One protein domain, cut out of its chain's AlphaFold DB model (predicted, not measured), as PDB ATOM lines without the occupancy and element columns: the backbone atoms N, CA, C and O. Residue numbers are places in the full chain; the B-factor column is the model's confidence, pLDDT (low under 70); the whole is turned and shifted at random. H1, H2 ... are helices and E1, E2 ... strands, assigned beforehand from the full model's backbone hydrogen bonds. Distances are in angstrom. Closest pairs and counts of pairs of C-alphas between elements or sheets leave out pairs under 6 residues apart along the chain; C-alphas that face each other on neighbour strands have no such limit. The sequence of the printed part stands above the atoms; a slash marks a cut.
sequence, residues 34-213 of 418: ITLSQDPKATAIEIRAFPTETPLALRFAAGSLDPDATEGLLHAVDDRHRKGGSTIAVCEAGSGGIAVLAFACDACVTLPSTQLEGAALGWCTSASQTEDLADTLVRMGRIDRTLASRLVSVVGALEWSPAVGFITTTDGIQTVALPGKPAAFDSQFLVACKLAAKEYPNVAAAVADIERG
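This is residues 34 to 213 of the 418 residues of an uncharacterized protein of Planctomycetes bacterium (UniProt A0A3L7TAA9). A strongly twisted sheet, with E1, E2 and E3 side by side and parallel and E7 and E8 both beside E3, curls round the short helix H3; H2 and H4 pack on H3, H1 packs on H2, and H7 covers the opposite face of the sheet. Toward one end of the longest axis a small antiparallel sheet, E5, E4, E6, packs on H5, while H1 lies toward the other end. The printed part has 180 residues with seven named helices and eight named strands, in the order H1 E1 H2 E2 H3 E3 H4 H5 E4 E5 E6 E7 H6 E8 H7, a mixed class. It is compact, with a radius of gyration of the C-alphas of 15.3 A and spans of 45 by 35 by 26 A.

Start in the large sheet with E3, residues 107 to 117, which bends by 123 degrees at residue 112. Beside it are E2, residues 87 to 96, E7, 184 to 186, and E8, 196 to 199; E1 is residues 56 to 60. Find C-alpha 40 at (-13.643, -38.649, -24.284), where H1, residues 40 to 49, begins. H2, residues 67 to 82, is 22.2 A long; H3 is 97 to 104, H4, 127 to 141, is 20.2 A, and H5 is 145 to 152. The small sheet has E4, 158 to 161, E5, 165 to 167, and E6, 174 to 177. H6 is 187 to 192, and H7, 203 to 211, ends at C-alpha 211 (0.630, -44.661, -6.991).

Look across E2 for N 58 and O 88 of E1 and E2, 2.9 A, and N 89 and O 107 of E2 and E3, 2.9 A. On the other side of E3, antiparallel E7 has N 185 and O 116 at 2.8 A, and parallel E8 has N 197 and O 108 at 2.9 A. The sheet curls round H3, whose Ala 102 has its C-alpha 5.2 A from that of Ala 89 in E2, and round H6. H7, on the opposite face from H3, runs along the strands at a height over the sheet of 8.0 A. H3, the hub, touches H2 with C-alphas of Gly 97 and Thr 70 closest at 5.3 A, a shallow tilt of 23 degrees; H1 touches H2 at Ala 44 and Leu 73, C-alphas 5.3 A apart. H4 touches H5 at a steep tilt of 58 degrees, C-alphas of Ala 134 and Ala 148 closest at 4.9 A. H5 is on the small sheet, where E4 and E5 form a hairpin with N 159 and O 167 at 2.9 A, and N 158 of E4 and O 177 of E6 are 2.9 A apart. Every O i to N i+4 pair is within hydrogen-bond range in H2, H3, H4, H6 and H7; H1 has 5 of 6 and H5 3 of 4.

The two C-alphas farthest apart are those of Ala 49 and Asp 171, 45.7 A. The printed part has no cut, and no link is long. The mean pLDDT of the printed part is 85.2; look for values under 70 at residues 37 to 38, 61 to 62, 125, 127 to 128 and 169 to 172.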
ATOM      1  N   ILE A  34      -6.643 -44.367 -15.112       82.75
ATOM      2  CA  ILE A  34      -7.710 -44.205 -16.105       82.75
ATOM      3  C   ILE A  34      -7.068 -44.372 -17.483       82.75
ATOM      4  O   ILE A  34      -6.175 -43.610 -17.858       82.75
ATOM      5  N   THR A  35      -7.531 -45.355 -18.257       84.50
ATOM      6  CA  THR A  35      -7.171 -45.477 -19.674       84.50
ATOM      7  C   THR A  35      -8.093 -44.588 -20.508       84.50
ATOM      8  O   THR A  35      -9.313 -44.617 -20.338       84.50
ATOM      9  N   LEU A  36      -7.531 -43.806 -21.431       79.19
ATOM     10  CA  LEU A  36      -8.311 -42.946 -22.320       79.19
ATOM     11  C   LEU A  36      -9.171 -43.807 -23.264       79.19
ATOM     12  O   LEU A  36      -8.649 -44.568 -24.079       79.19
ATOM     13  N   SER A  37     -10.495 -43.730 -23.098       67.06
ATOM     14  CA  SER A  37     -11.454 -44.585 -23.807       67.06
ATOM     15  C   SER A  37     -11.866 -44.002 -25.168       67.06
ATOM     16  O   SER A  37     -11.553 -42.857 -25.488       67.06
ATOM     17  N   GLN A  38     -12.633 -44.762 -25.960       65.25
ATOM     18  CA  GLN A  38     -13.265 -44.235 -27.181       65.25
ATOM     19  C   GLN A  38     -14.367 -43.189 -26.911       65.25
ATOM     20  O   GLN A  38     -14.856 -42.581 -27.860       65.25
ATOM     21  N   ASP A  39     -14.752 -42.952 -25.649       79.62
ATOM     22  CA  ASP A  39     -15.610 -41.835 -25.245       79.62
ATOM     23  C   ASP A  39     -14.822 -40.822 -24.381       79.62
ATOM     24  O   ASP A  39     -14.725 -40.969 -23.154       79.62
ATOM     25  N   PRO A  40     -14.298 -39.742 -24.995       79.44
ATOM     26  CA  PRO A  40     -13.643 -38.649 -24.284       79.44
ATOM     27  C   PRO A  40     -14.508 -38.004 -23.193       79.44
ATOM     28  O   PRO A  40     -13.965 -37.487 -22.218       79.44
ATOM     29  N   LYS A  41     -15.845 -38.024 -23.311       77.06
ATOM     30  CA  LYS A  41     -16.747 -37.413 -22.319       77.06
ATOM     31  C   LYS A  41     -16.865 -38.281 -21.074       77.06
ATOM     32  O   LYS A  41     -16.835 -37.733 -19.974       77.06
ATOM     33  N   ALA A  42     -16.944 -39.602 -21.232       77.81
ATOM     34  CA  ALA A  42     -16.887 -40.540 -20.111       77.81
ATOM     35  C   ALA A  42     -15.556 -40.398 -19.355       77.81
ATOM     36  O   ALA A  42     -15.557 -40.112 -18.158       77.81
ATOM     37  N   THR A  43     -14.424 -40.441 -20.066       84.69
ATOM     38  CA  THR A  43     -13.096 -40.253 -19.457       84.69
ATOM     39  C   THR A  43     -12.960 -38.872 -18.783       84.69
ATOM     40  O   THR A  43     -12.434 -38.773 -17.676       84.69
ATOM     41  N   ALA A  44     -13.518 -37.801 -19.360       80.81
ATOM     42  CA  ALA A  44     -13.535 -36.472 -18.737       80.81
ATOM     43  C   ALA A  44     -14.411 -36.374 -17.466       80.81
ATOM     44  O   ALA A  44     -14.213 -35.463 -16.654       80.81
ATOM     45  N   ILE A  45     -15.387 -37.268 -17.277       76.06
ATOM     46  CA  ILE A  45     -16.155 -37.395 -16.026       76.06
ATOM     47  C   ILE A  45     -15.332 -38.177 -14.995       76.06
ATOM     48  O   ILE A  45     -15.204 -37.727 -13.857       76.06
ATOM     49  N   GLU A  46     -14.718 -39.290 -15.401       84.88
ATOM     50  CA  GLU A  46     -13.881 -40.132 -14.536       84.88
ATOM     51  C   GLU A  46     -12.687 -39.356 -13.958       84.88
ATOM     52  O   GLU A  46     -12.498 -39.355 -12.742       84.88
ATOM     53  N   ILE A  47     -11.955 -38.590 -14.781       84.69
ATOM     54  CA  ILE A  47     -10.833 -37.735 -14.334       84.69
ATOM     55  C   ILE A  47     -11.277 -36.748 -13.237       84.69
ATOM     56  O   ILE A  47     -10.562 -36.536 -12.256       84.69
ATOM     57  N   ARG A  48     -12.474 -36.155 -13.371       83.38
ATOM     58  CA  ARG A  48     -13.025 -35.188 -12.400       83.38
ATOM     59  C   ARG A  48     -13.531 -35.828 -11.107       83.38
ATOM     60  O   ARG A  48     -13.639 -35.109 -10.107       83.38
ATOM     61  N   ALA A  49     -13.897 -37.108 -11.162       80.69
ATOM     62  CA  ALA A  49     -14.437 -37.893 -10.055       80.69
ATOM     63  C   ALA A  49     -13.360 -38.680  -9.287       80.69
ATOM     64  O   ALA A  49     -13.599 -39.077  -8.148       80.69
ATOM     65  N   PHE A  50     -12.186 -38.899  -9.887       83.56
ATOM     66  CA  PHE A  50     -11.076 -39.616  -9.264       83.56
ATOM     67  C   PHE A  50     -10.587 -38.901  -7.979       83.56
ATOM     68  O   PHE A  50     -10.490 -37.667  -7.987       83.56
ATOM     69  N   PRO A  51     -10.242 -39.624  -6.891       82.62
ATOM     70  CA  PRO A  51      -9.757 -39.031  -5.635       82.62
ATOM     71  C   PRO A  51      -8.547 -38.109  -5.830       82.62
ATOM     72  O   PRO A  51      -7.729 -38.334  -6.725       82.62
ATOM     73  N   THR A  52      -8.424 -37.045  -5.036       84.06
ATOM     74  CA  THR A  52      -7.317 -36.076  -5.174       84.06
ATOM     75  C   THR A  52      -6.125 -36.388  -4.276       84.06
ATOM     76  O   THR A  52      -5.041 -35.876  -4.540       84.06
ATOM     77  N   GLU A  53      -6.280 -37.253  -3.269       80.62
ATOM     78  CA  GLU A  53      -5.193 -37.668  -2.374       80.62
ATOM     79  C   GLU A  53      -4.146 -38.551  -3.072       80.62
ATOM     80  O   GLU A  53      -2.999 -38.613  -2.631       80.62
ATOM     81  N   THR A  54      -4.525 -39.228  -4.160       80.94
ATOM     82  CA  THR A  54      -3.642 -40.078  -4.965       80.94
ATOM     83  C   THR A  54      -3.356 -39.446  -6.333       80.94
ATOM     84  O   THR A  54      -4.268 -38.900  -6.963       80.94
ATOM     85  N   PRO A  55      -2.113 -39.520  -6.848       86.81
ATOM     86  CA  PRO A  55      -1.826 -39.192  -8.242       86.81
ATOM     87  C   PRO A  55      -2.630 -40.087  -9.190       86.81
ATOM     88  O   PRO A  55      -2.718 -41.296  -8.985       86.81
ATOM     89  N   LEU A  56      -3.203 -39.495 -10.237       90.19
ATOM     90  CA  LEU A  56      -3.894 -40.227 -11.296       90.19
ATOM     91  C   LEU A  56      -2.896 -40.591 -12.401       90.19
ATOM     92  O   LEU A  56      -2.310 -39.689 -12.999       90.19
ATOM     93  N   ALA A  57      -2.754 -41.876 -12.720       91.75
ATOM     94  CA  ALA A  57      -2.116 -42.310 -13.958       91.75
ATOM     95  C   ALA A  57      -3.131 -42.212 -15.111       91.75
ATOM     96  O   ALA A  57      -4.082 -42.990 -15.181       91.75
ATOM     97  N   LEU A  58      -2.946 -41.254 -16.020       91.75
ATOM     98  CA  LEU A  58      -3.741 -41.148 -17.244       91.75
ATOM     99  C   LEU A  58      -2.988 -41.856 -18.371       91.75
ATOM    100  O   LEU A  58      -1.960 -41.366 -18.844       91.75
ATOM    101  N   ARG A  59      -3.476 -43.029 -18.780       89.50
ATOM    102  CA  ARG A  59      -2.847 -43.834 -19.829       89.50
ATOM    103  C   ARG A  59      -3.421 -43.500 -21.197       89.50
ATOM    104  O   ARG A  59      -4.632 -43.576 -21.417       89.50
ATOM    105  N   PHE A  60      -2.525 -43.219 -22.132       81.88
ATOM    106  CA  PHE A  60      -2.854 -42.975 -23.527       81.88
ATOM    107  C   PHE A  60      -2.635 -44.251 -24.340       81.88
ATOM    108  O   PHE A  60      -1.514 -44.747 -24.418       81.88
ATOM    109  N   ALA A  61      -3.708 -44.778 -24.932       69.25
ATOM    110  CA  ALA A  61      -3.625 -45.841 -25.929       69.25
ATOM    111  C   ALA A  61      -3.299 -45.257 -27.316       69.25
ATOM    112  O   ALA A  61      -3.583 -44.088 -27.585       69.25
ATOM    113  N   ALA A  62      -2.751 -46.086 -28.209       67.00
ATOM    114  CA  ALA A  62      -2.420 -45.685 -29.577       67.00
ATOM    115  C   ALA A  62      -3.628 -45.109 -30.339       67.00
ATOM    116  O   ALA A  62      -4.660 -45.767 -30.480       67.00
ATOM    117  N   GLY A  63      -3.481 -43.892 -30.871       79.12
ATOM    118  CA  GLY A  63      -4.531 -43.216 -31.630       79.12
ATOM    119  C   GLY A  63      -4.289 -41.718 -31.811       79.12
ATOM    120  O   GLY A  63      -3.159 -41.237 -31.726       79.12
ATOM    121  N   SER A  64      -5.380 -40.988 -32.039       82.81
ATOM    122  CA  SER A  64      -5.429 -39.527 -32.074       82.81
ATOM    123  C   SER A  64      -6.760 -39.038 -31.501       82.81
ATOM    124  O   SER A  64      -7.728 -39.798 -31.454       82.81
ATOM    125  N   LEU A  65      -6.809 -37.776 -31.083       86.00
ATOM    126  CA  LEU A  65      -8.015 -37.098 -30.601       86.00
ATOM    127  C   LEU A  65      -8.226 -35.816 -31.405       86.00
ATOM    128  O   LEU A  65      -7.255 -35.143 -31.757       86.00
ATOM    129  N   ASP A  66      -9.481 -35.472 -31.682       84.50
ATOM    130  CA  ASP A  66      -9.854 -34.185 -32.272       84.50
ATOM    131  C   ASP A  66      -9.668 -33.021 -31.267       84.50
ATOM    132  O   ASP A  66      -9.559 -33.263 -30.056       84.50
ATOM    133  N   PRO A  67      -9.593 -31.758 -31.732       80.81
ATOM    134  CA  PRO A  67      -9.364 -30.611 -30.851       80.81
ATOM    135  C   PRO A  67     -10.427 -30.435 -29.761       80.81
ATOM    136  O   PRO A  67     -10.070 -30.168 -28.616       80.81
ATOM    137  N   ASP A  68     -11.706 -30.636 -30.077       79.00
ATOM    138  CA  ASP A  68     -12.823 -30.373 -29.160       79.00
ATOM    139  C   ASP A  68     -12.857 -31.411 -28.021       79.00
ATOM    140  O   ASP A  68     -13.049 -31.078 -26.845       79.00
ATOM    141  N   ALA A  69     -12.609 -32.684 -28.345       84.75
ATOM    142  CA  ALA A  69     -12.397 -33.749 -27.368       84.75
ATOM    143  C   ALA A  69     -11.158 -33.486 -26.498       84.75
ATOM    144  O   ALA A  69     -11.187 -33.722 -25.285       84.75
ATOM    145  N   THR A  70     -10.088 -32.968 -27.104       89.62
ATOM    146  CA  THR A  70      -8.843 -32.610 -26.412       89.62
ATOM    147  C   THR A  70      -9.075 -31.480 -25.412       89.62
ATOM    148  O   THR A  70      -8.697 -31.613 -24.252       89.62
ATOM    149  N   GLU A  71      -9.761 -30.407 -25.808       84.12
ATOM    150  CA  GLU A  71     -10.120 -29.278 -24.943       84.12
ATOM    151  C   GLU A  71     -11.014 -29.719 -23.768       84.12
ATOM    152  O   GLU A  71     -10.743 -29.394 -22.607       84.12
ATOM    153  N   GLY A  72     -12.023 -30.558 -24.030       80.25
ATOM    154  CA  GLY A  72     -12.893 -31.117 -22.989       80.25
ATOM    155  C   GLY A  72     -12.153 -31.958 -21.935       80.25
ATOM    156  O   GLY A  72     -12.511 -31.918 -20.749       80.25
ATOM    157  N   LEU A  73     -11.108 -32.682 -22.352       87.81
ATOM    158  CA  LEU A  73     -10.219 -33.455 -21.480       87.81
ATOM    159  C   LEU A  73      -9.185 -32.569 -20.764       87.81
ATOM    160  O   LEU A  73      -8.965 -32.760 -19.567       87.81
ATOM    161  N   LEU A  74      -8.619 -31.555 -21.430       89.25
ATOM    162  CA  LEU A  74      -7.731 -30.563 -20.809       89.25
ATOM    163  C   LEU A  74      -8.445 -29.845 -19.658       89.25
ATOM    164  O   LEU A  74      -7.900 -29.747 -18.561       89.25
ATOM    165  N   HIS A  75      -9.702 -29.441 -19.856       84.94
ATOM    166  CA  HIS A  75     -10.526 -28.897 -18.777       84.94
ATOM    167  C   HIS A  75     -10.732 -29.885 -17.622       84.94
ATOM    168  O   HIS A  75     -10.729 -29.464 -16.471       84.94
ATOM    169  N   ALA A  76     -10.885 -31.187 -17.886       82.56
ATOM    170  CA  ALA A  76     -11.022 -32.187 -16.821       82.56
ATOM    171  C   ALA A  76      -9.745 -32.310 -15.970       82.56
ATOM    172  O   ALA A  76      -9.833 -32.416 -14.744       82.56
ATOM    173  N   VAL A  77      -8.573 -32.249 -16.609       88.81
ATOM    174  CA  VAL A  77      -7.265 -32.260 -15.938       88.81
ATOM    175  C   VAL A  77      -7.029 -30.958 -15.156       88.81
ATOM    176  O   VAL A  77      -6.613 -31.014 -14.002       88.81
ATOM    177  N   ASP A  78      -7.365 -29.795 -15.721       87.69
ATOM    178  CA  ASP A  78      -7.267 -28.479 -15.058       87.69
ATOM    179  C   ASP A  78      -8.207 -28.378 -13.838       87.69
ATOM    180  O   ASP A  78      -7.802 -27.936 -12.761       87.69
ATOM    181  N   ASP A  79      -9.448 -28.865 -13.966       78.00
ATOM    182  CA  ASP A  79     -10.418 -28.965 -12.867       78.00
ATOM    183  C   ASP A  79      -9.896 -29.853 -11.724       78.00
ATOM    184  O   ASP A  79     -10.121 -29.552 -10.549       78.00
ATOM    185  N   ARG A  80      -9.199 -30.949 -12.051       84.44
ATOM    186  CA  ARG A  80      -8.569 -31.848 -11.072       84.44
ATOM    187  C   ARG A  80      -7.357 -31.195 -10.398       84.44
ATOM    188  O   ARG A  80      -7.276 -31.217  -9.169       84.44
ATOM    189  N   HIS A  81      -6.483 -30.554 -11.175       85.31
ATOM    190  CA  HIS A  81      -5.308 -29.837 -10.673       85.31
ATOM    191  C   HIS A  81      -5.701 -28.725  -9.689       85.31
ATOM    192  O   HIS A  81      -5.141 -28.619  -8.600       85.31
ATOM    193  N   ARG A  82      -6.747 -27.947 -10.005       81.31
ATOM    194  CA  ARG A  82      -7.295 -26.906  -9.111       81.31
ATOM    195  C   ARG A  82      -7.870 -27.440  -7.796       81.31
ATOM    196  O   ARG A  82      -7.917 -26.694  -6.823       81.31
ATOM    197  N   LYS A  83      -8.284 -28.710  -7.745       78.88
ATOM    198  CA  LYS A  83      -8.700 -29.402  -6.508       78.88
ATOM    199  C   LYS A  83      -7.517 -30.004  -5.728       78.88
ATOM    200  O   LYS A  83      -7.739 -30.700  -4.742       78.88
ATOM    201  N   GLY A  84      -6.279 -29.769  -6.167       77.94
ATOM    202  CA  GLY A  84      -5.057 -30.288  -5.548       77.94
ATOM    203  C   GLY A  84      -4.687 -31.721  -5.944       77.94
ATOM    204  O   GLY A  84      -3.708 -32.244  -5.423       77.94
ATOM    205  N   GLY A  85      -5.433 -32.360  -6.854       84.38
ATOM    206  CA  GLY A  85      -5.093 -33.692  -7.359       84.38
ATOM    207  C   GLY A  85      -4.105 -33.617  -8.518       84.38
ATOM    208  O   GLY A  85      -4.278 -32.798  -9.418       84.38
ATOM    209  N   SER A  86      -3.106 -34.501  -8.542       88.00
ATOM    210  CA  SER A  86      -2.157 -34.576  -9.660       88.00
ATOM    211  C   SER A  86      -2.603 -35.567 -10.743       88.00
ATOM    212  O   SER A  86      -3.309 -36.544 -10.453       88.00
ATOM    213  N   THR A  87      -2.193 -35.309 -11.988       91.81
ATOM    214  CA  THR A  87      -2.380 -36.194 -13.151       91.81
ATOM    215  C   THR A  87      -1.050 -36.407 -13.866       91.81
ATOM    216  O   THR A  87      -0.396 -35.446 -14.268       91.81
ATOM    217  N   ILE A  88      -0.664 -37.669 -14.049       92.75
ATOM    218  CA  ILE A  88       0.598 -38.085 -14.661       92.75
ATOM    219  C   ILE A  88       0.296 -38.913 -15.909       92.75
ATOM    220  O   ILE A  88      -0.416 -39.914 -15.849       92.75
ATOM    221  N   ALA A  89       0.849 -38.490 -17.040       93.88
ATOM    222  CA  ALA A  89       0.671 -39.139 -18.329       93.88
ATOM    223  C   ALA A  89       1.529 -40.407 -18.445       93.88
ATOM    224  O   ALA A  89       2.750 -40.330 -18.313       93.88
ATOM    225  N   VAL A  90       0.912 -41.550 -18.755       92.81
ATOM    226  CA  VAL A  90       1.609 -42.785 -19.154       92.81
ATOM    227  C   VAL A  90       1.520 -42.911 -20.673       92.81
ATOM    228  O   VAL A  90       0.438 -43.137 -21.221       92.81
ATOM    229  N   CYS A  91       2.648 -42.710 -21.355       89.81
ATOM    230  CA  CYS A  91       2.692 -42.535 -22.805       89.81
ATOM    231  C   CYS A  91       3.077 -43.828 -23.542       89.81
ATOM    232  O   CYS A  91       4.206 -44.300 -23.425       89.81
ATOM    233  N   GLU A  92       2.174 -44.353 -24.368       87.31
ATOM    234  CA  GLU A  92       2.507 -45.287 -25.455       87.31
ATOM    235  C   GLU A  92       2.740 -44.482 -26.755       87.31
ATOM    236  O   GLU A  92       3.320 -43.395 -26.712       87.31
ATOM    237  N   ALA A  93       2.311 -44.985 -27.915       86.06
ATOM    238  CA  ALA A  93       2.237 -44.183 -29.134       86.06
ATOM    239  C   ALA A  93       1.006 -43.255 -29.109       86.06
ATOM    240  O   ALA A  93      -0.024 -43.617 -28.542       86.06
ATOM    241  N   GLY A  94       1.062 -42.088 -29.754       85.94
ATOM    242  CA  GLY A  94      -0.105 -41.210 -29.881       85.94
ATOM    243  C   GLY A  94       0.168 -39.913 -30.636       85.94
ATOM    244  O   GLY A  94       1.262 -39.365 -30.553       85.94
ATOM    245  N   SER A  95      -0.832 -39.404 -31.358       88.88
ATOM    246  CA  SER A  95      -0.691 -38.211 -32.203       88.88
ATOM    247  C   SER A  95      -1.720 -37.118 -31.902       88.88
ATOM    248  O   SER A  95      -2.817 -37.386 -31.397       88.88
ATOM    249  N   GLY A  96      -1.387 -35.868 -32.233       88.50
ATOM    250  CA  GLY A  96      -2.274 -34.714 -32.083       88.50
ATOM    251  C   GLY A  96      -2.725 -34.517 -30.637       88.50
ATOM    252  O   GLY A  96      -1.901 -34.364 -29.734       88.50
ATOM    253  N   GLY A  97      -4.039 -34.558 -30.406       88.56
ATOM    254  CA  GLY A  97      -4.638 -34.331 -29.090       88.56
ATOM    255  C   GLY A  97      -4.121 -35.233 -27.966       88.56
ATOM    256  O   GLY A  97      -4.056 -34.804 -26.815       88.56
ATOM    257  N   ILE A  98      -3.671 -36.453 -28.288       91.25
ATOM    258  CA  ILE A  98      -3.051 -37.357 -27.307       91.25
ATOM    259  C   ILE A  98      -1.713 -36.802 -26.806       91.25
ATOM    260  O   ILE A  98      -1.489 -36.749 -25.596       91.25
ATOM    261  N   ALA A  99      -0.843 -36.343 -27.709       92.81
ATOM    262  CA  ALA A  99       0.422 -35.727 -27.322       92.81
ATOM    263  C   ALA A  99       0.178 -34.422 -26.549       92.81
ATOM    264  O   ALA A  99       0.781 -34.211 -25.499       92.81
ATOM    265  N   VAL A 100      -0.765 -33.587 -27.004       93.56
ATOM    266  CA  VAL A 100      -1.176 -32.351 -26.311       93.56
ATOM    267  C   VAL A 100      -1.598 -32.642 -24.862       93.56
ATOM    268  O   VAL A 100      -1.066 -32.035 -23.934       93.56
ATOM    269  N   LEU A 101      -2.482 -33.617 -24.632       93.56
ATOM    270  CA  LEU A 101      -2.886 -34.014 -23.277       93.56
ATOM    271  C   LEU A 101      -1.720 -34.564 -22.447       93.56
ATOM    272  O   LEU A 101      -1.589 -34.210 -21.274       93.56
ATOM    273  N   ALA A 102      -0.853 -35.385 -23.041       93.50
ATOM    274  CA  ALA A 102       0.316 -35.932 -22.359       93.50
ATOM    275  C   ALA A 102       1.305 -34.840 -21.906       93.50
ATOM    276  O   ALA A 102       1.863 -34.924 -20.810       93.50
ATOM    277  N   PHE A 103       1.496 -33.788 -22.710       93.38
ATOM    278  CA  PHE A 103       2.339 -32.652 -22.340       93.38
ATOM    279  C   PHE A 103       1.683 -31.709 -21.327       93.38
ATOM    280  O   PHE A 103       2.414 -31.146 -20.510       93.38
ATOM    281  N   ALA A 104       0.350 -31.582 -21.333       93.12
ATOM    282  CA  ALA A 104      -0.422 -30.774 -20.384       93.12
ATOM    283  C   ALA A 104      -0.532 -31.370 -18.967       93.12
ATOM    284  O   ALA A 104      -0.876 -30.647 -18.034       93.12
ATOM    285  N   CYS A 105      -0.277 -32.672 -18.803       93.00
ATOM    286  CA  CYS A 105      -0.240 -33.328 -17.493       93.00
ATOM    287  C   CYS A 105       0.916 -32.804 -16.618       93.00
ATOM    288  O   CYS A 105       1.924 -32.314 -17.131       93.00
ATOM    289  N   ASP A 106       0.800 -32.966 -15.292       89.94
ATOM    290  CA  ASP A 106       1.809 -32.494 -14.328       89.94
ATOM    291  C   ASP A 106       3.187 -33.107 -14.598       89.94
ATOM    292  O   ASP A 106       4.204 -32.452 -14.401       89.94
ATOM    293  N   ALA A 107       3.225 -34.364 -15.038       90.44
ATOM    294  CA  ALA A 107       4.410 -35.051 -15.536       90.44
ATOM    295  C   ALA A 107       4.012 -36.048 -16.632       90.44
ATOM    296  O   ALA A 107       2.848 -36.445 -16.721       90.44
ATOM    297  N   CYS A 108       4.986 -36.510 -17.416       91.81
ATOM    298  CA  CYS A 108       4.826 -37.697 -18.252       91.81
ATOM    299  C   CYS A 108       5.916 -38.736 -17.966       91.81
ATOM    300  O   CYS A 108       7.042 -38.402 -17.580       91.81
ATOM    301  N   VAL A 109       5.558 -40.004 -18.145       92.69
ATOM    302  CA  VAL A 109       6.447 -41.164 -18.072       92.69
ATOM    303  C   VAL A 109       6.337 -41.959 -19.365       92.69
ATOM    304  O   VAL A 109       5.258 -42.070 -19.955       92.69
ATOM    305  N   THR A 110       7.468 -42.486 -19.817       93.19
ATOM    306  CA  THR A 110       7.600 -43.128 -21.128       93.19
ATOM    307  C   THR A 110       7.840 -44.625 -20.998       93.19
ATOM    308  O   THR A 110       8.187 -45.138 -19.933       93.19
ATOM    309  N   LEU A 111       7.642 -45.327 -22.104       92.50
ATOM    310  CA  LEU A 111       7.941 -46.735 -22.325       92.50
ATOM    311  C   LEU A 111       8.864 -46.831 -23.554       92.50
ATOM    312  O   LEU A 111       8.840 -45.917 -24.377       92.50
ATOM    313  N   PRO A 112       9.584 -47.943 -23.783       91.06
ATOM    314  CA  PRO A 112      10.389 -48.134 -24.996       91.06
ATOM    315  C   PRO A 112       9.616 -48.012 -26.319       91.06
ATOM    316  O   PRO A 112      10.213 -47.833 -27.375       91.06
ATOM    317  N   SER A 113       8.286 -48.129 -26.272       88.88
ATOM    318  CA  SER A 113       7.374 -47.949 -27.405       88.88
ATOM    319  C   SER A 113       6.760 -46.545 -27.504       88.88
ATOM    320  O   SER A 113       5.880 -46.343 -28.341       88.88
ATOM    321  N   THR A 114       7.156 -45.579 -26.664       91.69
ATOM    322  CA  THR A 114       6.613 -44.216 -26.741       91.69
ATOM    323  C   THR A 114       7.026 -43.547 -28.045       91.69
ATOM    324  O   THR A 114       8.213 -43.340 -28.296       91.69
ATOM    325  N   GLN A 115       6.027 -43.135 -28.822       92.69
ATOM    326  CA  GLN A 115       6.176 -42.208 -29.938       92.69
ATOM    327  C   GLN A 115       5.028 -41.203 -29.881       92.69
ATOM    328  O   GLN A 115       3.878 -41.548 -30.156       92.69
ATOM    329  N   LEU A 116       5.337 -39.973 -29.477       93.19
ATOM    330  CA  LEU A 116       4.379 -38.877 -29.455       93.19
ATOM    331  C   LEU A 116       4.587 -37.993 -30.680       93.19
ATOM    332  O   LEU A 116       5.694 -37.521 -30.925       93.19
ATOM    333  N   GLU A 117       3.514 -37.730 -31.417       94.25
ATOM    334  CA  GLU A 117       3.498 -36.756 -32.508       94.25
ATOM    335  C   GLU A 117       2.557 -35.598 -32.174       94.25
ATOM    336  O   GLU A 117       1.447 -35.796 -31.681       94.25
ATOM    337  N   GLY A 118       2.982 -34.369 -32.461       91.88
ATOM    338  CA  GLY A 118       2.134 -33.187 -32.348       91.88
ATOM    339  C   GLY A 118       0.954 -33.190 -33.330       91.88
ATOM    340  O   GLY A 118       0.687 -34.149 -34.057       91.88
ATOM    341  N   ALA A 119       0.237 -32.076 -33.364       89.00
ATOM    342  CA  ALA A 119      -0.839 -31.825 -34.307       89.00
ATOM    343  C   ALA A 119      -0.374 -31.925 -35.770       89.00
ATOM    344  O   ALA A 119       0.701 -31.450 -36.142       89.00
ATOM    345  N   ALA A 120      -1.227 -32.504 -36.615       86.06
ATOM    346  CA  ALA A 120      -1.072 -32.481 -38.064       86.06
ATOM    347  C   ALA A 120      -1.594 -31.163 -38.669       86.06
ATOM    348  O   ALA A 120      -2.327 -30.405 -38.030       86.06
ATOM    349  N   LEU A 121      -1.242 -30.895 -39.931       82.75
ATOM    350  CA  LEU A 121      -1.769 -29.743 -40.666       82.75
ATOM    351  C   LEU A 121      -3.304 -29.803 -40.727       82.75
ATOM    352  O   LEU A 121      -3.863 -30.798 -41.180       82.75
ATOM    353  N   GLY A 122      -3.970 -28.727 -40.301       74.50
ATOM    354  CA  GLY A 122      -5.433 -28.650 -40.272       74.50
ATOM    355  C   GLY A 122      -6.097 -29.430 -39.132       74.50
ATOM    356  O   GLY A 122      -7.305 -29.629 -39.189       74.50
ATOM    357  N   TRP A 123      -5.338 -29.872 -38.118       84.00
ATOM    358  CA  TRP A 123      -5.908 -30.457 -36.900       84.00
ATOM    359  C   TRP A 123      -6.744 -29.423 -36.132       84.00
ATOM    360  O   TRP A 123      -7.943 -29.621 -35.975       84.00
ATOM    361  N   CYS A 124      -6.153 -28.287 -35.742       76.06
ATOM    362  CA  CYS A 124      -6.917 -27.117 -35.300       76.06
ATOM    363  C   CYS A 124      -7.610 -26.453 -36.496       76.06
ATOM    364  O   CYS A 124      -7.007 -26.265 -37.556       76.06
ATOM    365  N   THR A 125      -8.869 -26.051 -36.308       68.44
ATOM    366  CA  THR A 125      -9.676 -25.425 -37.372       68.44
ATOM    367  C   THR A 125      -9.457 -23.912 -37.490       68.44
ATOM    368  O   THR A 125      -9.760 -23.324 -38.530       68.44
ATOM    369  N   SER A 126      -8.892 -23.280 -36.457       70.19
ATOM    370  CA  SER A 126      -8.553 -21.854 -36.419       70.19
ATOM    371  C   SER A 126      -7.223 -21.608 -35.699       70.19
ATOM    372  O   SER A 126      -6.834 -22.361 -34.808       70.19
ATOM    373  N   ALA A 127      -6.540 -20.513 -36.049       68.69
ATOM    374  CA  ALA A 127      -5.330 -20.063 -35.349       68.69
ATOM    375  C   ALA A 127      -5.609 -19.673 -33.883       68.69
ATOM    376  O   ALA A 127      -4.739 -19.804 -33.026       68.69
ATOM    377  N   SER A 128      -6.838 -19.241 -33.589       66.25
ATOM    378  CA  SER A 128      -7.310 -18.911 -32.243       66.25
ATOM    379  C   SER A 128      -7.333 -20.155 -31.345       66.25
ATOM    380  O   SER A 128      -6.735 -20.139 -30.272       66.25
ATOM    381  N   GLN A 129      -7.901 -21.270 -31.830       73.06
ATOM    382  CA  GLN A 129      -7.872 -22.570 -31.142       73.06
ATOM    383  C   GLN A 129      -6.430 -23.074 -30.952       73.06
ATOM    384  O   GLN A 129      -6.084 -23.570 -29.882       73.06
ATOM    385  N   THR A 130      -5.570 -22.894 -31.960       78.06
ATOM    386  CA  THR A 130      -4.140 -23.231 -31.879       78.06
ATOM    387  C   THR A 130      -3.435 -22.475 -30.747       78.06
ATOM    388  O   THR A 130      -2.706 -23.079 -29.964       78.06
ATOM    389  N   GLU A 131      -3.645 -21.164 -30.615       78.12
ATOM    390  CA  GLU A 131      -3.006 -20.374 -29.555       78.12
ATOM    391  C   GLU A 131      -3.603 -20.608 -28.164       78.12
ATOM    392  O   GLU A 131      -2.832 -20.759 -27.219       78.12
ATOM    393  N   ASP A 132      -4.930 -20.698 -28.021       80.62
ATOM    394  CA  ASP A 132      -5.562 -20.978 -26.722       80.62
ATOM    395  C   ASP A 132      -5.119 -22.367 -26.183       80.62
ATOM    396  O   ASP A 132      -4.885 -22.529 -24.977       80.62
ATOM    397  N   LEU A 133      -4.897 -23.360 -27.062       86.50
ATOM    398  CA  LEU A 133      -4.297 -24.653 -26.695       86.50
ATOM    399  C   LEU A 133      -2.800 -24.540 -26.350       86.50
ATOM    400  O   LEU A 133      -2.361 -25.161 -25.380       86.50
ATOM    401  N   ALA A 134      -2.015 -23.739 -27.081       89.88
ATOM    402  CA  ALA A 134      -0.604 -23.499 -26.759       89.88
ATOM    403  C   ALA A 134      -0.432 -22.795 -25.396       89.88
ATOM    404  O   ALA A 134       0.397 -23.209 -24.586       89.88
ATOM    405  N   ASP A 135      -1.247 -21.783 -25.097       87.31
ATOM    406  CA  ASP A 135      -1.257 -21.102 -23.795       87.31
ATOM    407  C   ASP A 135      -1.681 -22.050 -22.666       87.31
ATOM    408  O   ASP A 135      -1.099 -22.041 -21.577       87.31
ATOM    409  N   THR A 136      -2.652 -22.926 -22.936       88.12
ATOM    410  CA  THR A 136      -3.072 -23.978 -22.002       88.12
ATOM    411  C   THR A 136      -1.939 -24.973 -21.727       88.12
ATOM    412  O   THR A 136      -1.697 -25.306 -20.565       88.12
ATOM    413  N   LEU A 137      -1.188 -25.380 -22.755       91.31
ATOM    414  CA  LEU A 137       0.000 -26.231 -22.634       91.31
ATOM    415  C   LEU A 137       1.114 -25.585 -21.795       91.31
ATOM    416  O   LEU A 137       1.641 -26.237 -20.892       91.31
ATOM    417  N   VAL A 138       1.448 -24.312 -22.041       88.25
ATOM    418  CA  VAL A 138       2.443 -23.573 -21.237       88.25
ATOM    419  C   VAL A 138       1.996 -23.494 -19.775       88.25
ATOM    420  O   VAL A 138       2.776 -23.787 -18.870       88.25
ATOM    421  N   ARG A 139       0.726 -23.146 -19.531       89.38
ATOM    422  CA  ARG A 139       0.166 -22.978 -18.181       89.38
ATOM    423  C   ARG A 139       0.106 -24.286 -17.389       89.38
ATOM    424  O   ARG A 139       0.489 -24.297 -16.222       89.38
ATOM    425  N   MET A 140      -0.420 -25.355 -17.988       87.50
ATOM    426  CA  MET A 140      -0.660 -26.631 -17.302       87.50
ATOM    427  C   MET A 140       0.580 -27.525 -17.317       87.50
ATOM    428  O   MET A 140       1.061 -27.932 -16.262       87.50
ATOM    429  N   GLY A 141       1.146 -27.759 -18.504       85.81
ATOM    430  CA  GLY A 141       2.307 -28.625 -18.703       85.81
ATOM    431  C   GLY A 141       3.636 -28.019 -18.252       85.81
ATOM    432  O   GLY A 141       4.632 -28.739 -18.147       85.81
ATOM    433  N   ARG A 142       3.672 -26.701 -17.990       86.31
ATOM    434  CA  ARG A 142       4.865 -25.934 -17.568       86.31
ATOM    435  C   ARG A 142       6.048 -26.078 -18.532       86.31
ATOM    436  O   ARG A 142       7.213 -26.047 -18.123       86.31
ATOM    437  N   ILE A 143       5.721 -26.274 -19.807       88.12
ATOM    438  CA  ILE A 143       6.668 -26.398 -20.911       88.12
ATOM    439  C   ILE A 143       6.974 -25.037 -21.538       88.12
ATOM    440  O   ILE A 143       6.254 -24.061 -21.334       88.12
ATOM    441  N   ASP A 144       8.055 -24.992 -22.312       86.81
ATOM    442  CA  ASP A 144       8.418 -23.832 -23.120       86.81
ATOM    443  C   ASP A 144       7.325 -23.466 -24.152       86.81
ATOM    444  O   ASP A 144       6.635 -24.341 -24.684       86.81
ATOM    445  N   ARG A 145       7.189 -22.166 -24.457       87.00
ATOM    446  CA  ARG A 145       6.175 -21.647 -25.388       87.00
ATOM    447  C   ARG A 145       6.453 -22.049 -26.836       87.00
ATOM    448  O   ARG A 145       5.506 -22.352 -27.554       87.00
ATOM    449  N   THR A 146       7.716 -22.114 -27.254       88.25
ATOM    450  CA  THR A 146       8.110 -22.556 -28.604       88.25
ATOM    451  C   THR A 146       7.694 -24.006 -28.831       88.25
ATOM    452  O   THR A 146       7.045 -24.322 -29.832       88.25
ATOM    453  N   LEU A 147       7.988 -24.874 -27.857       90.88
ATOM    454  CA  LEU A 147       7.517 -26.259 -27.857       90.88
ATOM    455  C   LEU A 147       5.983 -26.333 -27.853       90.88
ATOM    456  O   LEU A 147       5.413 -27.034 -28.686       90.88
ATOM    457  N   ALA A 148       5.313 -25.609 -26.951       90.69
ATOM    458  CA  ALA A 148       3.855 -25.623 -26.846       90.69
ATOM    459  C   ALA A 148       3.178 -25.234 -28.167       90.69
ATOM    460  O   ALA A 148       2.317 -25.967 -28.647       90.69
ATOM    461  N   SER A 149       3.617 -24.145 -28.806       89.44
ATOM    462  CA  SER A 149       3.108 -23.721 -30.112       89.44
ATOM    463  C   SER A 149       3.393 -24.748 -31.214       89.44
ATOM    464  O   SER A 149       2.516 -24.995 -32.040       89.44
ATOM    465  N   ARG A 150       4.563 -25.407 -31.225       90.94
ATOM    466  CA  ARG A 150       4.887 -26.449 -32.223       90.94
ATOM    467  C   ARG A 150       4.259 -27.817 -31.965       90.94
ATOM    468  O   ARG A 150       4.243 -28.635 -32.882       90.94
ATOM    469  N   LEU A 151       3.701 -28.059 -30.781       91.88
ATOM    470  CA  LEU A 151       2.873 -29.237 -30.509       91.88
ATOM    471  C   LEU A 151       1.470 -29.128 -31.115       91.88
ATOM    472  O   LEU A 151       0.877 -30.158 -31.422       91.88
ATOM    473  N   VAL A 152       0.950 -27.912 -31.311       91.38
ATOM    474  CA  VAL A 152      -0.408 -27.658 -31.841       91.38
ATOM    475  C   VAL A 152      -0.420 -27.036 -33.244       91.38
ATOM    476  O   VAL A 152      -1.437 -27.088 -33.929       91.38
ATOM    477  N   SER A 153       0.715 -26.511 -33.710       85.88
ATOM    478  CA  SER A 153       0.923 -25.998 -35.068       85.88
ATOM    479  C   SER A 153       2.091 -26.693 -35.762       85.88
ATOM    480  O   SER A 153       3.120 -26.954 -35.143       85.88
ATOM    481  N   VAL A 154       1.974 -26.912 -37.074       82.25
ATOM    482  CA  VAL A 154       3.060 -27.417 -37.940       82.25
ATOM    483  C   VAL A 154       3.901 -26.305 -38.589       82.25
ATOM    484  O   VAL A 154       4.761 -26.589 -39.424       82.25
ATOM    485  N   VAL A 155       3.640 -25.035 -38.271       74.88
ATOM    486  CA  VAL A 155       4.305 -23.880 -38.896       74.88
ATOM    487  C   VAL A 155       5.734 -23.720 -38.367       74.88
ATOM    488  O   VAL A 155       5.943 -23.653 -37.163       74.88
ATOM    489  N   GLY A 156       6.716 -23.611 -39.268       76.06
ATOM    490  CA  GLY A 156       8.133 -23.433 -38.920       76.06
ATOM    491  C   GLY A 156       8.849 -24.718 -38.481       76.06
ATOM    492  O   GLY A 156       8.231 -25.764 -38.272       76.06
ATOM    493  N   ALA A 157      10.174 -24.657 -38.368       83.62
ATOM    494  CA  ALA A 157      10.967 -25.745 -37.798       83.62
ATOM    495  C   ALA A 157      10.834 -25.767 -36.265       83.62
ATOM    496  O   ALA A 157      10.475 -24.761 -35.651       83.62
ATOM    497  N   LEU A 158      11.127 -26.913 -35.657       89.19
ATOM    498  CA  LEU A 158      11.425 -27.022 -34.234       89.19
ATOM    499  C   LEU A 158      12.727 -27.795 -34.098       89.19
ATOM    500  O   LEU A 158      12.820 -28.936 -34.555       89.19
ATOM    501  N   GLU A 159      13.703 -27.203 -33.434       88.81
ATOM    502  CA  GLU A 159      14.962 -27.851 -33.099       88.81
ATOM    503  C   GLU A 159      15.218 -27.745 -31.598       88.81
ATOM    504  O   GLU A 159      14.598 -26.947 -30.888       88.81
ATOM    505  N   TRP A 160      16.113 -28.587 -31.094       89.12
ATOM    506  CA  TRP A 160      16.472 -28.628 -29.686       89.12
ATOM    507  C   TRP A 160      17.986 -28.669 -29.494       89.12
ATOM    508  O   TRP A 160      18.724 -29.304 -30.254       89.12
ATOM    509  N   SER A 161      18.456 -28.013 -28.434       84.25
ATOM    510  CA  SER A 161      19.812 -28.170 -27.912       84.25
ATOM    511  C   SER A 161      19.799 -28.251 -26.378       84.25
ATOM    512  O   SER A 161      18.975 -27.593 -25.738       84.25
ATOM    513  N   PRO A 162      20.745 -28.969 -25.741       82.44
ATOM    514  CA  PRO A 162      20.861 -28.990 -24.280       82.44
ATOM    515  C   PRO A 162      21.202 -27.625 -23.658       82.44
ATOM    516  O   PRO A 162      20.994 -27.439 -22.462       82.44
ATOM    517  N   ALA A 163      21.766 -26.701 -24.447       81.88
ATOM    518  CA  ALA A 163      22.245 -25.400 -23.983       81.88
ATOM    519  C   ALA A 163      21.158 -24.312 -24.011       81.88
ATOM    520  O   ALA A 163      21.073 -23.522 -23.074       81.88
ATOM    521  N   VAL A 164      20.340 -24.279 -25.071       80.81
ATOM    522  CA  VAL A 164      19.338 -23.220 -25.312       80.81
ATOM    523  C   VAL A 164      17.902 -23.730 -25.120       80.81
ATOM    524  O   VAL A 164      16.996 -22.946 -24.860       80.81
ATOM    525  N   GLY A 165      17.681 -25.047 -25.182       85.81
ATOM    526  CA  GLY A 165      16.348 -25.646 -25.164       85.81
ATOM    527  C   GLY A 165      15.746 -25.725 -26.566       85.81
ATOM    528  O   GLY A 165      16.449 -26.059 -27.519       85.81
ATOM    529  N   PHE A 166      14.441 -25.469 -26.674       86.75
ATOM    530  CA  PHE A 166      13.700 -25.503 -27.937       86.75
ATOM    531  C   PHE A 166      13.816 -24.171 -28.682       86.75
ATOM    532  O   PHE A 166      13.584 -23.115 -28.099       86.75
ATOM    533  N   ILE A 167      14.152 -24.234 -29.970       83.69
ATOM    534  CA  ILE A 167      14.370 -23.072 -30.840       83.69
ATOM    535  C   ILE A 167      13.784 -23.308 -32.239       83.69
ATOM    536  O   ILE A 167      13.507 -24.439 -32.635       83.69
ATOM    537  N   THR A 168      13.577 -22.223 -32.985       76.56
ATOM    538  CA  THR A 168      13.039 -22.232 -34.362       76.56
ATOM    539  C   THR A 168      14.081 -21.867 -35.425       76.56
ATOM    540  O   THR A 168      13.731 -21.766 -36.601       76.56
ATOM    541  N   THR A 169      15.332 -21.612 -35.026       67.62
ATOM    542  CA  THR A 169      16.464 -21.385 -35.940       67.62
ATOM    543  C   THR A 169      17.135 -22.711 -36.305       67.62
ATOM    544  O   THR A 169      16.817 -23.744 -35.724       67.62
ATOM    545  N   THR A 170      18.058 -22.678 -37.269       63.28
ATOM    546  CA  THR A 170      18.828 -23.835 -37.768       63.28
ATOM    547  C   THR A 170      20.090 -24.137 -36.947       63.28
ATOM    548  O   THR A 170      21.029 -24.749 -37.454       63.28
ATOM    549  N   ASP A 171      20.161 -23.630 -35.716       62.03
ATOM    550  CA  ASP A 171      21.325 -23.756 -34.825       62.03
ATOM    551  C   ASP A 171      21.134 -24.874 -33.784       62.03
ATOM    552  O   ASP A 171      21.916 -25.007 -32.834       62.03
ATOM    553  N   GLY A 172      20.060 -25.658 -33.909       62.94
ATOM    554  CA  GLY A 172      19.771 -26.767 -33.022       62.94
ATOM    555  C   GLY A 172      20.660 -27.972 -33.305       62.94
ATOM    556  O   GLY A 172      21.129 -28.209 -34.414       62.94
ATOM    557  N   ILE A 173      20.891 -28.774 -32.267       77.19
ATOM    558  CA  ILE A 173      21.692 -30.001 -32.385       77.19
ATOM    559  C   ILE A 173      20.821 -31.161 -32.885       77.19
ATOM    560  O   ILE A 173      21.319 -32.083 -33.528       77.19
ATOM    561  N   GLN A 174      19.518 -31.115 -32.598       84.25
ATOM    562  CA  GLN A 174      18.558 -32.133 -32.999       84.25
ATOM    563  C   GLN A 174      17.290 -31.488 -33.565       84.25
ATOM    564  O   GLN A 174      16.568 -30.788 -32.853       84.25
ATOM    565  N   THR A 175      16.991 -31.757 -34.836       87.81
ATOM    566  CA  THR A 175      15.716 -31.386 -35.457       87.81
ATOM    567  C   THR A 175      14.594 -32.258 -34.885       87.81
ATOM    568  O   THR A 175      14.645 -33.482 -34.967       87.81
ATOM    569  N   VAL A 176      13.572 -31.618 -34.318       88.12
ATOM    570  CA  VAL A 176      12.384 -32.251 -33.711       88.12
ATOM    571  C   VAL A 176      11.180 -32.169 -34.657       88.12
ATOM    572  O   VAL A 176      10.309 -33.038 -34.658       88.12
ATOM    573  N   ALA A 177      11.127 -31.120 -35.484       90.19
ATOM    574  CA  ALA A 177      10.104 -30.930 -36.502       90.19
ATOM    575  C   ALA A 177      10.636 -30.125 -37.694       90.19
ATOM    576  O   ALA A 177      11.304 -29.106 -37.520       90.19
ATOM    577  N   LEU A 178      10.251 -30.519 -38.906       86.50
ATOM    578  CA  LEU A 178      10.421 -29.695 -40.106       86.50
ATOM    579  C   LEU A 178       9.188 -28.796 -40.331       86.50
ATOM    580  O   LEU A 178       8.090 -29.137 -39.875       86.50
ATOM    581  N   PRO A 179       9.315 -27.675 -41.069       82.12
ATOM    582  CA  PRO A 179       8.167 -26.871 -41.482       82.12
ATOM    583  C   PRO A 179       7.117 -27.710 -42.224       82.12
ATOM    584  O   PRO A 179       7.440 -28.482 -43.127       82.12
ATOM    585  N   GLY A 180       5.848 -27.569 -41.839       77.88
ATOM    586  CA  GLY A 180       4.737 -28.341 -42.403       77.88
ATOM    587  C   GLY A 180       4.652 -29.793 -41.913       77.88
ATOM    588  O   GLY A 180       3.845 -30.559 -42.445       77.88
ATOM    589  N   LYS A 181       5.456 -30.190 -40.916       88.12
ATOM    590  CA  LYS A 181       5.404 -31.510 -40.273       88.12
ATOM    591  C   LYS A 181       5.090 -31.406 -38.769       88.12
ATOM    592  O   LYS A 181       5.489 -30.420 -38.131       88.12
ATOM    593  N   PRO A 182       4.392 -32.410 -38.196       91.62
ATOM    594  CA  PRO A 182       4.277 -32.564 -36.748       91.62
ATOM    595  C   PRO A 182       5.657 -32.621 -36.088       91.62
ATOM    596  O   PRO A 182       6.626 -33.067 -36.703       91.62
ATOM    597  N   ALA A 183       5.736 -32.181 -34.835       92.38
ATOM    598  CA  ALA A 183       6.889 -32.461 -33.988       92.38
ATOM    599  C   ALA A 183       6.805 -33.906 -33.480       92.38
ATOM    600  O   ALA A 183       5.748 -34.297 -32.986       92.38
ATOM    601  N   ALA A 184       7.882 -34.681 -33.611       92.88
ATOM    602  CA  ALA A 184       7.918 -36.094 -33.237       92.88
ATOM    603  C   ALA A 184       8.903 -36.334 -32.084       92.88
ATOM    604  O   ALA A 184      10.005 -35.787 -32.073       92.88
ATOM    605  N   PHE A 185       8.499 -37.154 -31.113       93.56
ATOM    606  CA  PHE A 185       9.240 -37.403 -29.880       93.56
ATOM    607  C   PHE A 185       9.221 -38.898 -29.538       93.56
ATOM    608  O   PHE A 185       8.156 -39.461 -29.279       93.56
ATOM    609  N   ASP A 186      10.391 -39.533 -29.492       92.81
ATOM    610  CA  ASP A 186      10.557 -40.890 -28.957       92.81
ATOM    611  C   ASP A 186      10.859 -40.890 -27.443       92.81
ATOM    612  O   ASP A 186      11.080 -39.838 -26.828       92.81
ATOM    613  N   SER A 187      10.851 -42.074 -26.817       91.69
ATOM    614  CA  SER A 187      11.091 -42.226 -25.373       91.69
ATOM    615  C   SER A 187      12.439 -41.657 -24.919       91.69
ATOM    616  O   SER A 187      12.503 -40.997 -23.876       91.69
ATOM    617  N   GLN A 188      13.493 -41.863 -25.714       90.06
ATOM    618  CA  GLN A 188      14.863 -41.468 -25.392       90.06
ATOM    619  C   GLN A 188      15.013 -39.949 -25.449       90.06
ATOM    620  O   GLN A 188      15.544 -39.342 -24.515       90.06
ATOM    621  N   PHE A 189      14.484 -39.321 -26.500       91.25
ATOM    622  CA  PHE A 189      14.484 -37.876 -26.654       91.25
ATOM    623  C   PHE A 189      13.680 -37.196 -25.542       91.25
ATOM    624  O   PHE A 189      14.176 -36.250 -24.930       91.25
ATOM    625  N   LEU A 190      12.483 -37.700 -25.210       90.94
ATOM    626  CA  LEU A 190      11.641 -37.151 -24.136       90.94
ATOM    627  C   LEU A 190      12.347 -37.138 -22.773       90.94
ATOM    628  O   LEU A 190      12.212 -36.165 -22.025       90.94
ATOM    629  N   VAL A 191      13.108 -38.189 -22.451       89.88
ATOM    630  CA  VAL A 191      13.918 -38.250 -21.224       89.88
ATOM    631  C   VAL A 191      15.135 -37.322 -21.325       89.88
ATOM    632  O   VAL A 191      15.400 -36.562 -20.392       89.88
ATOM    633  N   ALA A 192      15.842 -37.308 -22.460       86.50
ATOM    634  CA  ALA A 192      17.027 -36.472 -22.669       86.50
ATOM    635  C   ALA A 192      16.728 -34.963 -22.557       86.50
ATOM    636  O   ALA A 192      17.482 -34.226 -21.914       86.50
ATOM    637  N   CYS A 193      15.600 -34.503 -23.109       85.88
ATOM    638  CA  CYS A 193      15.150 -33.112 -23.003       85.88
ATOM    639  C   CYS A 193      14.381 -32.791 -21.705       85.88
ATOM    640  O   CYS A 193      13.918 -31.662 -21.534       85.88
ATOM    641  N   LYS A 194      14.285 -33.744 -20.761       86.31
ATOM    642  CA  LYS A 194      13.600 -33.616 -19.456       86.31
ATOM    643  C   LYS A 194      12.103 -33.294 -19.553       86.31
ATOM    644  O   LYS A 194      11.520 -32.757 -18.608       86.31
ATOM    645  N   LEU A 195      11.468 -33.626 -20.676       87.50
ATOM    646  CA  LEU A 195      10.014 -33.562 -20.794       87.50
ATOM    647  C   LEU A 195       9.366 -34.747 -20.072       87.50
ATOM    648  O   LEU A 195       8.390 -34.537 -19.347       87.50
ATOM    649  N   ALA A 196       9.940 -35.944 -20.206       87.44
ATOM    650  CA  ALA A 196       9.585 -37.114 -19.411       87.44
ATOM    651  C   ALA A 196      10.415 -37.197 -18.126       87.44
ATOM    652  O   ALA A 196      11.613 -36.916 -18.118       87.44
ATOM    653  N   ALA A 197       9.773 -37.628 -17.040       84.00
ATOM    654  CA  ALA A 197      10.430 -37.822 -15.752       84.00
ATOM    655  C   ALA A 197      11.343 -39.060 -15.747       84.00
ATOM    656  O   ALA A 197      12.410 -39.033 -15.133       84.00
ATOM    657  N   LYS A 198      10.908 -40.151 -16.397       85.31
ATOM    658  CA  LYS A 198      11.593 -41.452 -16.430       85.31
ATOM    659  C   LYS A 198      10.968 -42.375 -17.484       85.31
ATOM    660  O   LYS A 198       9.761 -42.306 -17.726       85.31
ATOM    661  N   GLU A 199      11.787 -43.260 -18.050       91.56
ATOM    662  CA  GLU A 199      11.356 -44.383 -18.891       91.56
ATOM    663  C   GLU A 199      11.165 -45.655 -18.046       91.56
ATOM    664  O   GLU A 199      11.954 -45.949 -17.141       91.56
ATOM    665  N   TYR A 200      10.103 -46.406 -18.331       92.31
ATOM    666  CA  TYR A 200       9.683 -47.603 -17.605       92.31
ATOM    667  C   TYR A 200       9.617 -48.828 -18.523       92.31
ATOM    668  O   TYR A 200       9.206 -48.710 -19.672       92.31
ATOM    669  N   PRO A 201       9.927 -50.039 -18.028       90.62
ATOM    670  CA  PRO A 201       9.912 -51.244 -18.859       90.62
ATOM    671  C   PRO A 201       8.499 -51.683 -19.284       90.62
ATOM    672  O   PRO A 201       8.364 -52.457 -20.227       90.62
ATOM    673  N   ASN A 202       7.451 -51.260 -18.567       90.50
ATOM    674  CA  ASN A 202       6.046 -51.550 -18.872       90.50
ATOM    675  C   ASN A 202       5.099 -50.630 -18.074       90.50
ATOM    676  O   ASN A 202       5.499 -50.021 -17.080       90.50
ATOM    677  N   VAL A 203       3.826 -50.588 -18.491       89.31
ATOM    678  CA  VAL A 203       2.745 -49.805 -17.856       89.31
ATOM    679  C   VAL A 203       2.606 -50.114 -16.362       89.31
ATOM    680  O   VAL A 203       2.532 -49.192 -15.558       89.31
ATOM    681  N   ALA A 204       2.627 -51.390 -15.963       89.75
ATOM    682  CA  ALA A 204       2.426 -51.782 -14.565       89.75
ATOM    683  C   ALA A 204       3.511 -51.212 -13.630       89.75
ATOM    684  O   ALA A 204       3.202 -50.752 -12.533       89.75
ATOM    685  N   ALA A 205       4.772 -51.182 -14.075       90.31
ATOM    686  CA  ALA A 205       5.865 -50.555 -13.334       90.31
ATOM    687  C   ALA A 205       5.708 -49.025 -13.237       90.31
ATOM    688  O   ALA A 205       6.027 -48.450 -12.197       90.31
ATOM    689  N   ALA A 206       5.201 -48.379 -14.292       90.31
ATOM    690  CA  ALA A 206       4.926 -46.944 -14.305       90.31
ATOM    691  C   ALA A 206       3.792 -46.576 -13.331       90.31
ATOM    692  O   ALA A 206       3.990 -45.735 -12.455       90.31
ATOM    693  N   VAL A 207       2.643 -47.257 -13.418       90.56
ATOM    694  CA  VAL A 207       1.493 -47.048 -12.520       90.56
ATOM    695  C   VAL A 207       1.893 -47.291 -11.062       90.56
ATOM    696  O   VAL A 207       1.621 -46.451 -10.210       90.56
ATOM    697  N   ALA A 208       2.646 -48.358 -10.772       88.50
ATOM    698  CA  ALA A 208       3.095 -48.654  -9.412       88.50
ATOM    699  C   ALA A 208       4.078 -47.613  -8.828       88.50
ATOM    700  O   ALA A 208       4.160 -47.484  -7.608       88.50
ATOM    701  N   ASP A 209       4.866 -46.897  -9.640       88.81
ATOM    702  CA  ASP A 209       5.689 -45.764  -9.173       88.81
ATOM    703  C   ASP A 209       4.835 -44.486  -9.000       88.81
ATOM    704  O   ASP A 209       5.071 -43.723  -8.060       88.81
ATOM    705  N   ILE A 210       3.824 -44.271  -9.853       89.19
ATOM    706  CA  ILE A 210       2.866 -43.152  -9.767       89.19
ATOM    707  C   ILE A 210       2.012 -43.250  -8.495       89.19
ATOM    708  O   ILE A 210       1.956 -42.289  -7.729       89.19
ATOM    709  N   GLU A 211       1.419 -44.414  -8.211       86.56
ATOM    710  CA  GLU A 211       0.630 -44.661  -6.991       86.56
ATOM    711  C   GLU A 211       1.452 -44.466  -5.707       86.56
ATOM    712  O   GLU A 211       0.928 -44.028  -4.685       86.56
ATOM    713  N   ARG A 212       2.761 -44.753  -5.760       84.88
ATOM    714  CA  ARG A 212       3.705 -44.527  -4.652       84.88
ATOM    715  C   ARG A 212       4.196 -43.078  -4.538       84.88
ATOM    716  O   ARG A 212       4.987 -42.792  -3.643       84.88
ATOM    717  N   GLY A 213       3.778 -42.178  -5.432       82.12
ATOM    718  CA  GLY A 213       4.241 -40.787  -5.465       82.12
ATOM    719  C   GLY A 213       5.724 -40.628  -5.825       82.12
ATOM    720  O   GLY A 213       6.318 -39.596  -5.528       82.12
TER     721      GLY A 213